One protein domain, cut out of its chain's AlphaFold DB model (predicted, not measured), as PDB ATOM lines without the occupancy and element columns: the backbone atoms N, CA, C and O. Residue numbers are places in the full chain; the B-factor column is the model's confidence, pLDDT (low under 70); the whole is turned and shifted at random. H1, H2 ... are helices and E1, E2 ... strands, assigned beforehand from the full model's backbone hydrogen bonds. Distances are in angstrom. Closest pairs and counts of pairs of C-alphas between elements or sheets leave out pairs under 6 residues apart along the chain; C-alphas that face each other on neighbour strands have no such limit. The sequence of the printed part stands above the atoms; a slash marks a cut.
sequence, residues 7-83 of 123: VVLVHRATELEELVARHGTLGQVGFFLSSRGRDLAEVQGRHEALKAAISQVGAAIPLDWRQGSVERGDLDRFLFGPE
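This is residues 7 to 83 of the 123 residues of an uncharacterized protein of Nocardioidaceae bacterium Broad-1 (UniProt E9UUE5). A small ribbon of two parallel strands, E1 and E2, lies toward one end and two short helices, H1 and H2, lie toward the other, with one long helix, H3, running along one side between them. H1 and H2 pack on the early part of H3, while its residues 50 to 58 pass the strands at a looser distance; after E2, residues 72 to 83 fold back past the ribbon on the side away from H3, with no named element. The printed part has 77 residues with three named helices and two named strands, in the order E1, H1, H2, H3, E2, and the class is mixed, helices and strands. The whole is loose, with a radius of gyration of the C-alphas of 15.7 A, and only just flat, spanning 48 by 26 by 14 A.

E1 is residues 7 to 11, beginning at C-alpha 7 at (150.526, 215.305, 168.318). Its sheet partner E2 is residues 66 to 71, 17.3 A long and ending at C-alpha 71 at (160.786, 207.714, 173.883). H3 is residues 40 to 59, 28.4 A long from C-alpha 40 at (176.551, 215.093, 187.869). H1 is residues 15 to 23 and H2 is residues 26 to 34.

E1 and E2 are parallel neighbours at 20 degrees; N 9 and O 68 are 2.8 A apart and N 70 and O 9 are 2.9 A apart, within hydrogen-bond range. With H1, H2 and H3 between them along the chain, they form a strand-helix-strand unit, two parallel neighbour strands joined through helices. The closest C-alphas of E1 and H3, Leu 9 and Ile 54, are 7.8 A apart. H3 touches H1 with residues 43 to 47 alone, closest at the C-alphas of Val 43 and Leu 16, 5.9 A; they run opposite ways at a steep tilt of 57 degrees. H3 touches H2 with residue 40 alone, the C-alphas of Leu 40 and Gly 30 being 5.3 A apart; they run opposite ways at a steep tilt of 53 degrees. H1 and H2 touch only at the corner by their link, closest at the C-alphas of His 23 and Val 29, 6.0 A, and are about perpendicular at 77 degrees. H2 is apart from E1 and E2, and H1 is apart from E2. In H1, H2 and H3 every O i to N i+4 pair is within hydrogen-bond range.

The two C-alphas farthest apart, those of Ser 35 and Pro 82, are 48.9 A apart. The first and last printed C-alphas, of Val 7 and Glu 83, are 8.6 A apart. The printed part has no cut; the link from H3 to E2 is short and the other three are tight. The mean pLDDT of the printed part is 93.0, and no printed residue is under 70.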
ATOM      1  N   VAL A   7     149.088 215.123 168.566       91.19
ATOM      2  CA  VAL A   7     150.526 215.305 168.318       91.19
ATOM      3  C   VAL A   7     151.299 214.373 169.228       91.19
ATOM      4  O   VAL A   7     151.061 214.346 170.434       91.19
ATOM      5  N   VAL A   8     152.232 213.621 168.650       92.12
ATOM      6  CA  VAL A   8     153.109 212.707 169.385       92.12
ATOM      7  C   VAL A   8     154.529 213.264 169.366       92.12
ATOM      8  O   VAL A   8     155.180 213.312 168.321       92.12
ATOM      9  N   LEU A   9     155.010 213.700 170.527       91.38
ATOM     10  CA  LEU A   9     156.372 214.185 170.718       91.38
ATOM     11  C   LEU A   9     157.314 213.005 170.941       91.38
ATOM     12  O   LEU A   9     157.290 212.362 171.988       91.38
ATOM     13  N   VAL A  10     158.163 212.737 169.952       92.81
ATOM     14  CA  VAL A  10     159.181 211.688 170.042       92.81
ATOM     15  C   VAL A  10     160.491 212.296 170.533       92.81
ATOM     16  O   VAL A  10     161.069 213.156 169.863       92.81
ATOM     17  N   HIS A  11     160.994 211.827 171.671       91.25
ATOM     18  CA  HIS A  11     162.276 212.262 172.233       91.25
ATOM     19  C   HIS A  11     163.211 211.074 172.459       91.25
ATOM     20  O   HIS A  11     162.801 209.927 172.384       91.25
ATOM     21  N   ARG A  12     164.500 211.325 172.685       91.81
ATOM     22  CA  ARG A  12     165.440 210.286 173.144       91.81
ATOM     23  C   ARG A  12     165.515 210.304 174.671       91.81
ATOM     24  O   ARG A  12     165.271 211.372 175.240       91.81
ATOM     25  N   ALA A  13     165.906 209.194 175.294       93.81
ATOM     26  CA  ALA A  13     166.367 209.224 176.678       93.81
ATOM     27  C   ALA A  13     167.545 210.197 176.834       93.81
ATOM     28  O   ALA A  13     168.357 210.399 175.915       93.81
ATOM     29  N   THR A  14     167.627 210.837 177.995       96.12
ATOM     30  CA  THR A  14     168.812 211.602 178.378       96.12
ATOM     31  C   THR A  14     169.873 210.684 178.961       96.12
ATOM     32  O   THR A  14     169.580 209.647 179.547       96.12
ATOM     33  N   GLU A  15     171.130 211.125 178.897       96.25
ATOM     34  CA  GLU A  15     172.228 210.437 179.582       96.25
ATOM     35  C   GLU A  15     171.923 210.221 181.077       96.25
ATOM     36  O   GLU A  15     172.259 209.182 181.633       96.25
ATOM     37  N   LEU A  16     171.255 211.185 181.728       97.00
ATOM     38  CA  LEU A  16     170.840 211.052 183.124       97.00
ATOM     39  C   LEU A  16     169.891 209.865 183.327       97.00
ATOM     40  O   LEU A  16     170.096 209.075 184.242       97.00
ATOM     41  N   GLU A  17     168.865 209.747 182.485       95.81
ATOM     42  CA  GLU A  17     167.872 208.671 182.555       95.81
ATOM     43  C   GLU A  17     168.533 207.311 182.315       95.81
ATOM     44  O   GLU A  17     168.317 206.380 183.088       95.81
ATOM     45  N   GLU A  18     169.423 207.219 181.325       96.31
ATOM     46  CA  GLU A  18     170.199 206.005 181.048       96.31
ATOM     47  C   GLU A  18     171.106 205.611 182.225       96.31
ATOM     48  O   GLU A  18     171.224 204.432 182.575       96.31
ATOM     49  N   LEU A  19     171.760 206.590 182.856       97.38
ATOM     50  CA  LEU A  19     172.613 206.351 184.016       97.38
ATOM     51  C   LEU A  19     171.793 205.908 185.230       97.38
ATOM     52  O   LEU A  19     172.195 204.966 185.913       97.38
ATOM     53  N   VAL A  20     170.644 206.531 185.488       97.44
ATOM     54  CA  VAL A  20     169.746 206.128 186.581       97.44
ATOM     55  C   VAL A  20     169.182 204.732 186.329       97.44
ATOM     56  O   VAL A  20     169.191 203.916 187.246       97.44
ATOM     57  N   ALA A  21     168.790 204.407 185.095       96.06
ATOM     58  CA  ALA A  21     168.321 203.069 184.737       96.06
ATOM     59  C   ALA A  21     169.380 201.984 185.002       96.06
ATOM     60  O   ALA A  21     169.042 200.871 185.401       96.06
ATOM     61  N   ARG A  22     170.670 202.302 184.825       97.06
ATOM     62  CA  ARG A  22     171.778 201.365 185.074       97.06
ATOM     63  C   ARG A  22     172.203 201.289 186.540       97.06
ATOM     64  O   ARG A  22     172.590 200.219 187.004       97.06
ATOM     65  N   HIS A  23     172.208 202.418 187.246       96.38
ATOM     66  CA  HIS A  23     172.807 202.535 188.580       96.38
ATOM     67  C   HIS A  23     171.785 202.618 189.714       96.38
ATOM     68  O   HIS A  23     172.191 202.564 190.866       96.38
ATOM     69  N   GLY A  24     170.491 202.725 189.413       95.75
ATOM     70  CA  GLY A  24     169.383 202.677 190.365       95.75
ATOM     71  C   GLY A  24     169.004 204.032 190.964       95.75
ATOM     72  O   GLY A  24     167.822 204.353 191.047       95.75
ATOM     73  N   THR A  25     169.979 204.851 191.369       96.62
ATOM     74  CA  THR A  25     169.712 206.144 192.026       96.62
ATOM     75  C   THR A  25     170.640 207.257 191.550       96.62
ATOM     76  O   THR A  25     171.779 207.010 191.158       96.62
ATOM     77  N   LEU A  26     170.191 208.513 191.662       95.88
ATOM     78  CA  LEU A  26     171.012 209.693 191.347       95.88
ATOM     79  C   LEU A  26     172.303 209.762 192.177       95.88
ATOM     80  O   LEU A  26     173.343 210.152 191.654       95.88
ATOM     81  N   GLY A  27     172.264 209.341 193.447       96.62
ATOM     82  CA  GLY A  27     173.458 209.284 194.297       96.62
ATOM     83  C   GLY A  27     174.503 208.295 193.771       96.62
ATOM     84  O   GLY A  27     175.685 208.626 193.688       96.62
ATOM     85  N   GLN A  28     174.066 207.107 193.336       97.38
ATOM     86  CA  GLN A  28     174.947 206.108 192.718       97.38
ATOM     87  C   GLN A  28     175.487 206.576 191.361       97.38
ATOM     88  O   GLN A  28     176.654 206.332 191.055       97.38
ATOM     89  N   VAL A  29     174.685 207.302 190.576       98.00
ATOM     90  CA  VAL A  29     175.148 207.957 189.343       98.00
ATOM     91  C   VAL A  29     176.219 209.003 189.645       98.00
ATOM     92  O   VAL A  29     177.264 209.000 188.999       98.00
ATOM     93  N   GLY A  30     176.003 209.862 190.645       97.44
ATOM     94  CA  GLY A  30     176.978 210.869 191.064       97.44
ATOM     95  C   GLY A  30     178.315 210.252 191.475       97.44
ATOM     96  O   GLY A  30     179.362 210.689 191.003       97.44
ATOM     97  N   PHE A  31     178.285 209.178 192.269       96.50
ATOM     98  CA  PHE A  31     179.487 208.418 192.635       96.50
ATOM     99  C   PHE A  31     180.176 207.776 191.417       96.50
ATOM    100  O   PHE A  31     181.398 207.829 191.266       96.50
ATOM    101  N   PHE A  32     179.401 207.191 190.502       96.44
ATOM    102  CA  PHE A  32     179.932 206.604 189.271       96.44
ATOM    103  C   PHE A  32     180.605 207.651 188.367       96.44
ATOM    104  O   PHE A  32     181.661 207.375 187.786       96.44
ATOM    105  N   LEU A  33     180.017 208.842 188.241       97.31
ATOM    106  CA  LEU A  33     180.560 209.940 187.441       97.31
ATOM    107  C   LEU A  33     181.818 210.538 188.078       97.31
ATOM    108  O   LEU A  33     182.815 210.719 187.375       97.31
ATOM    109  N   SER A  34     181.817 210.752 189.398       96.81
ATOM    110  CA  SER A  34     182.973 211.309 190.110       96.81
ATOM    111  C   SER A  34     184.195 210.394 190.023       96.81
ATOM    112  O   SER A  34     185.302 210.880 189.794       96.81
ATOM    113  N   SER A  35     184.002 209.067 190.054       96.06
ATOM    114  CA  SER A  35     185.081 208.087 189.828       96.06
ATOM    115  C   SER A  35     185.747 208.192 188.443       96.06
ATOM    116  O   SER A  35     186.834 207.658 188.238       96.06
ATOM    117  N   ARG A  36     185.112 208.888 187.487       95.19
ATOM    118  CA  ARG A  36     185.601 209.144 186.121       95.19
ATOM    119  C   ARG A  36     185.929 210.618 185.869       95.19
ATOM    120  O   ARG A  36     186.100 211.003 184.715       95.19
ATOM    121  N   GLY A  37     185.980 211.443 186.918       96.75
ATOM    122  CA  GLY A  37     186.263 212.877 186.803       96.75
ATOM    123  C   GLY A  37     185.173 213.674 186.080       96.75
ATOM    124  O   GLY A  37     185.475 214.690 185.464       96.75
ATOM    125  N   ARG A  38     183.918 213.207 186.108       97.38
ATOM    126  CA  ARG A  38     182.765 213.891 185.503       97.38
ATOM    127  C   ARG A  38     181.823 214.414 186.579       97.38
ATOM    128  O   ARG A  38     181.694 213.801 187.637       97.38
ATOM    129  N   ASP A  39     181.128 215.504 186.272       95.88
ATOM    130  CA  ASP A  39     180.171 216.133 187.180       95.88
ATOM    131  C   ASP A  39     178.723 215.711 186.873       95.88
ATOM    132  O   ASP A  39     178.268 215.719 185.724       95.88
ATOM    133  N   LEU A  40     177.985 215.360 187.928       96.88
ATOM    134  CA  LEU A  40     176.551 215.093 187.869       96.88
ATOM    135  C   LEU A  40     175.767 216.344 187.452       96.88
ATOM    136  O   LEU A  40     174.789 216.217 186.713       96.88
ATOM    137  N   ALA A  41     176.191 217.538 187.878       97.38
ATOM    138  CA  ALA A  41     175.470 218.777 187.591       97.38
ATOM    139  C   ALA A  41     175.408 219.078 186.086       97.38
ATOM    140  O   ALA A  41     174.369 219.510 185.589       97.38
ATOM    141  N   GLU A  42     176.465 218.779 185.326       97.12
ATOM    142  CA  GLU A  42     176.453 218.935 183.867       97.12
ATOM    143  C   GLU A  42     175.457 217.991 183.182       97.12
ATOM    144  O   GLU A  42     174.763 218.372 182.234       97.12
ATOM    145  N   VAL A  43     175.394 216.740 183.647       97.25
ATOM    146  CA  VAL A  43     174.469 215.732 183.114       97.25
ATOM    147  C   VAL A  43     173.026 216.113 183.455       97.25
ATOM    148  O   VAL A  43     172.158 216.051 182.580       97.25
ATOM    149  N   GLN A  44     172.785 216.589 184.680       97.62
ATOM    150  CA  GLN A  44     171.493 217.126 185.100       97.62
ATOM    151  C   GLN A  44     171.103 218.344 184.258       97.62
ATOM    152  O   GLN A  44     169.995 218.388 183.734       97.62
ATOM    153  N   GLY A  45     172.018 219.293 184.042       98.06
ATOM    154  CA  GLY A  45     171.763 220.489 183.238       98.06
ATOM    155  C   GLY A  45     171.347 220.161 181.803       98.06
ATOM    156  O   GLY A  45     170.404 220.750 181.276       98.06
ATOM    157  N   ARG A  46     171.981 219.158 181.178       96.94
ATOM    158  CA  ARG A  46     171.571 218.664 179.852       96.94
ATOM    159  C   ARG A  46     170.192 217.998 179.869       96.94
ATOM    160  O   ARG A  46     169.448 218.149 178.900       96.94
ATOM    161  N   HIS A  47     169.844 217.282 180.939       97.06
ATOM    162  CA  HIS A  47     168.508 216.706 181.101       97.06
ATOM    163  C   HIS A  47     167.434 217.790 181.264       97.06
ATOM    164  O   HIS A  47     166.434 217.761 180.546       97.06
ATOM    165  N   GLU A  48     167.670 218.786 182.119       97.88
ATOM    166  CA  GLU A  48     166.742 219.908 182.306       97.88
ATOM    167  C   GLU A  48     166.559 220.720 181.021       97.88
ATOM    168  O   GLU A  48     165.435 221.072 180.667       97.88
ATOM    169  N   ALA A  49     167.632 220.951 180.258       97.31
ATOM    170  CA  ALA A  49     167.542 221.632 178.968       97.31
ATOM    171  C   ALA A  49     166.648 220.875 177.968       97.31
ATOM    172  O   ALA A  49     165.864 221.498 177.250       97.31
ATOM    173  N   LEU A  50     166.720 219.537 177.932       95.31
ATOM    174  CA  LEU A  50     165.821 218.743 177.090       95.31
ATOM    175  C   LEU A  50     164.372 218.832 177.579       95.31
ATOM    176  O   LEU A  50     163.475 219.041 176.764       95.31
ATOM    177  N   LYS A  51     164.132 218.703 178.890       95.25
ATOM    178  CA  LYS A  51     162.785 218.834 179.466       95.25
ATOM    179  C   LYS A  51     162.168 220.196 179.172       95.25
ATOM    180  O   LYS A  51     161.007 220.261 178.768       95.25
ATOM    181  N   ALA A  52     162.952 221.263 179.298       96.38
ATOM    182  CA  ALA A  52     162.531 222.610 178.942       96.38
ATOM    183  C   ALA A  52     162.169 222.712 177.454       96.38
ATOM    184  O   ALA A  52     161.121 223.259 177.121       96.38
ATOM    185  N   ALA A  53     162.975 222.129 176.562       94.06
ATOM    186  CA  ALA A  53     162.679 222.112 175.131       94.06
ATOM    187  C   ALA A  53     161.382 221.346 174.811       94.06
ATOM    188  O   ALA A  53     160.552 221.841 174.050       94.06
ATOM    189  N   ILE A  54     161.167 220.172 175.414       92.38
ATOM    190  CA  ILE A  54     159.929 219.393 175.243       92.38
ATOM    191  C   ILE A  54     158.724 220.190 175.751       92.38
ATOM    192  O   ILE A  54     157.711 220.271 175.058       92.38
ATOM    193  N   SER A  55     158.842 220.819 176.923       92.75
ATOM    194  CA  SER A  55     157.788 221.661 177.495       92.75
ATOM    195  C   SER A  55     157.466 222.860 176.600       92.75
ATOM    196  O   SER A  55     156.295 223.123 176.331       92.75
ATOM    197  N   GLN A  56     158.484 223.539 176.068       94.19
ATOM    198  CA  GLN A  56     158.311 224.672 175.160       94.19
ATOM    199  C   GLN A  56     157.611 224.261 173.861       94.19
ATOM    200  O   GLN A  56     156.720 224.969 173.390       94.19
ATOM    201  N   VAL A  57     157.984 223.114 173.288       91.38
ATOM    202  CA  VAL A  57     157.309 222.568 172.104       91.38
ATOM    203  C   VAL A  57     155.865 222.195 172.437       91.38
ATOM    204  O   VAL A  57     154.967 222.539 171.675       91.38
ATOM    205  N   GLY A  58     155.626 221.555 173.584       89.38
ATOM    206  CA  GLY A  58     154.285 221.205 174.058       89.38
ATOM    207  C   GLY A  58     153.377 222.424 174.235       89.38
ATOM    208  O   GLY A  58     152.213 222.390 173.844       89.38
ATOM    209  N   ALA A  59     153.918 223.528 174.748       90.50
ATOM    210  CA  ALA A  59     153.192 224.784 174.921       90.50
ATOM    211  C   ALA A  59     152.840 225.483 173.593       90.50
ATOM    212  O   ALA A  59     151.934 226.311 173.561       90.50
ATOM    213  N   ALA A  60     153.541 225.162 172.502       90.44
ATOM    214  CA  ALA A  60     153.261 225.706 171.174       90.44
ATOM    215  C   ALA A  60     152.162 224.933 170.416       90.44
ATOM    216  O   ALA A  60     151.743 225.363 169.341       90.44
ATOM    217  N   ILE A  61     151.712 223.787 170.938       88.56
ATOM    218  CA  ILE A  61     150.669 222.964 170.319       88.56
ATOM    219  C   ILE A  61     149.286 223.550 170.666       88.56
ATOM    220  O   ILE A  61     149.063 223.915 171.822       88.56
ATOM    221  N   PRO A  62     148.341 223.610 169.703       90.00
ATOM    222  CA  PRO A  62     146.973 224.055 169.965       90.00
ATOM    223  C   PRO A  62     146.304 223.299 171.124       90.00
ATOM    224  O   PRO A  62     146.425 222.079 171.234       90.00
ATOM    225  N   LEU A  63     145.585 224.019 171.993       86.19
ATOM    226  CA  LEU A  63     144.979 223.458 173.214       86.19
ATOM    227  C   LEU A  63     143.824 222.485 172.938       86.19
ATOM    228  O   LEU A  63     143.476 221.677 173.796       86.19
ATOM    229  N   ASP A  64     143.218 222.572 171.758       87.44
ATOM    230  CA  ASP A  64     142.179 221.658 171.285       87.44
ATOM    231  C   ASP A  64     142.754 220.313 170.813       87.44
ATOM    232  O   ASP A  64     142.000 219.365 170.585       87.44
ATOM    233  N   TRP A  65     144.079 220.206 170.677       90.75
ATOM    234  CA  TRP A  65     144.753 218.991 170.237       90.75
ATOM    235  C   TRP A  65     145.188 218.144 171.423       90.75
ATOM    236  O   TRP A  65     145.651 218.629 172.456       90.75
ATOM    237  N   ARG A  66     145.105 216.827 171.247       89.38
ATOM    238  CA  ARG A  66     145.635 215.887 172.236       89.38
ATOM    239  C   ARG A  66     147.149 215.799 172.088       89.38
ATOM    240  O   ARG A  66     147.674 215.813 170.976       89.38
ATOM    241  N   GLN A  67     147.849 215.653 173.204       88.69
ATOM    242  CA  GLN A  67     149.301 215.505 173.224       88.69
ATOM    243  C   GLN A  67     149.674 214.121 173.750       88.69
ATOM    244  O   GLN A  67     149.139 213.663 174.759       88.69
ATOM    245  N   GLY A  68     150.587 213.453 173.056       89.00
ATOM    246  CA  GLY A  68     151.285 212.261 173.517       89.00
ATOM    247  C   GLY A  68     152.790 212.501 173.489       89.00
ATOM    248  O   GLY A  68     153.279 213.333 172.726       89.00
ATOM    249  N   SER A  69     153.535 211.758 174.297       89.81
ATOM    250  CA  SER A  69     154.996 211.725 174.226       89.81
ATOM    251  C   SER A  69     155.470 210.283 174.269       89.81
ATOM    252  O   SER A  69     154.813 209.439 174.879       89.81
ATOM    253  N   VAL A  70     156.562 209.997 173.571       92.62
ATOM    254  CA  VAL A  70     157.149 208.661 173.531       92.62
ATOM    255  C   VAL A  70     158.659 208.758 173.392       92.62
ATOM    256  O   VAL A  70     159.189 209.591 172.646       92.62
ATOM    257  N   GLU A  71     159.363 207.883 174.099       90.56
ATOM    258  CA  GLU A  71     160.786 207.714 173.883       90.56
ATOM    259  C   GLU A  71     161.031 206.998 172.547       90.56
ATOM    260  O   GLU A  71     160.336 206.060 172.170       90.56
ATOM    261  N   ARG A  72     162.060 207.406 171.811       90.75
ATOM    262  CA  ARG A  72     162.448 206.810 170.533       90.75
ATOM    263  C   ARG A  72     162.716 205.308 170.657       90.75
ATOM    264  O   ARG A  72     162.433 204.594 169.700       90.75
ATOM    265  N   GLY A  73     163.247 204.847 171.792       89.12
ATOM    266  CA  GLY A  73     163.459 203.422 172.069       89.12
ATOM    267  C   GLY A  73     162.164 202.611 172.180       89.12
ATOM    268  O   GLY A  73     162.195 201.396 172.030       89.12
ATOM    269  N   ASP A  74     161.034 203.292 172.372       88.88
ATOM    270  CA  ASP A  74     159.715 202.708 172.627       88.88
ATOM    271  C   ASP A  74     158.772 202.903 171.433       88.88
ATOM    272  O   ASP A  74     157.583 202.587 171.491       88.88
ATOM    273  N   LEU A  75     159.293 203.476 170.349       88.25
ATOM    274  CA  LEU A  75     158.515 203.870 169.185       88.25
ATOM    275  C   LEU A  75     157.953 202.661 168.424       88.25
ATOM    276  O   LEU A  75     156.885 202.763 167.828       88.25
ATOM    277  N   ASP A  76     158.655 201.529 168.444       84.44
ATOM    278  CA  ASP A  76     158.273 200.275 167.784       84.44
ATOM    279  C   ASP A  76     157.024 199.627 168.400       84.44
ATOM    280  O   ASP A  76     156.232 199.001 167.697       84.44
ATOM    281  N   ARG A  77     156.822 199.824 169.704       87.62
ATOM    282  CA  ARG A  77     155.643 199.381 170.462       87.62
ATOM    283  C   ARG A  77     154.564 200.451 170.609       87.62
ATOM    284  O   ARG A  77     153.502 200.177 171.168       87.62
ATOM    285  N   PHE A  78     154.816 201.669 170.135       86.62
ATOM    286  CA  PHE A  78     153.858 202.760 170.239       86.62
ATOM    287  C   PHE A  78     152.701 202.586 169.248       86.62
ATOM    288  O   PHE A  78     152.899 202.453 168.040       86.62
ATOM    289  N   LEU A  79     151.467 202.633 169.757       86.81
ATOM    290  CA  LEU A  79     150.262 202.496 168.942       86.81
ATOM    291  C   LEU A  79     149.828 203.854 168.374       86.81
ATOM    292  O   LEU A  79     149.221 204.682 169.066       86.81
ATOM    293  N   PHE A  80     150.121 204.056 167.089       84.56
ATOM    294  CA  PHE A  80     149.654 205.215 166.336       84.56
ATOM    295  C   PHE A  80     148.182 205.071 165.931       84.56
ATOM    296  O   PHE A  80     147.764 204.039 165.403       84.56
ATOM    297  N   GLY A  81     147.402 206.121 166.179       80.81
ATOM    298  CA  GLY A  81     146.013 206.260 165.753       80.81
ATOM    299  C   GLY A  81     145.888 207.032 164.432       80.81
ATOM    300  O   GLY A  81     146.802 207.764 164.049       80.81
ATOM    301  N   PRO A  82     144.759 206.904 163.720       77.81
ATOM    302  CA  PRO A  82     144.521 207.605 162.453       77.81
ATOM    303  C   PRO A  82     144.519 209.142 162.573       77.81
ATOM    304  O   PRO A  82     144.744 209.842 161.586       77.81
ATOM    305  N   GLU A  83     144.278 209.673 163.767       81.44
ATOM    306  CA  GLU A  83     144.339 211.099 164.110       81.44
ATOM    307  C   GLU A  83     145.751 211.636 164.419       81.44
ATOM    308  O   GLU A  83     145.893 212.827 164.718       81.44
TER     309      GLU A  83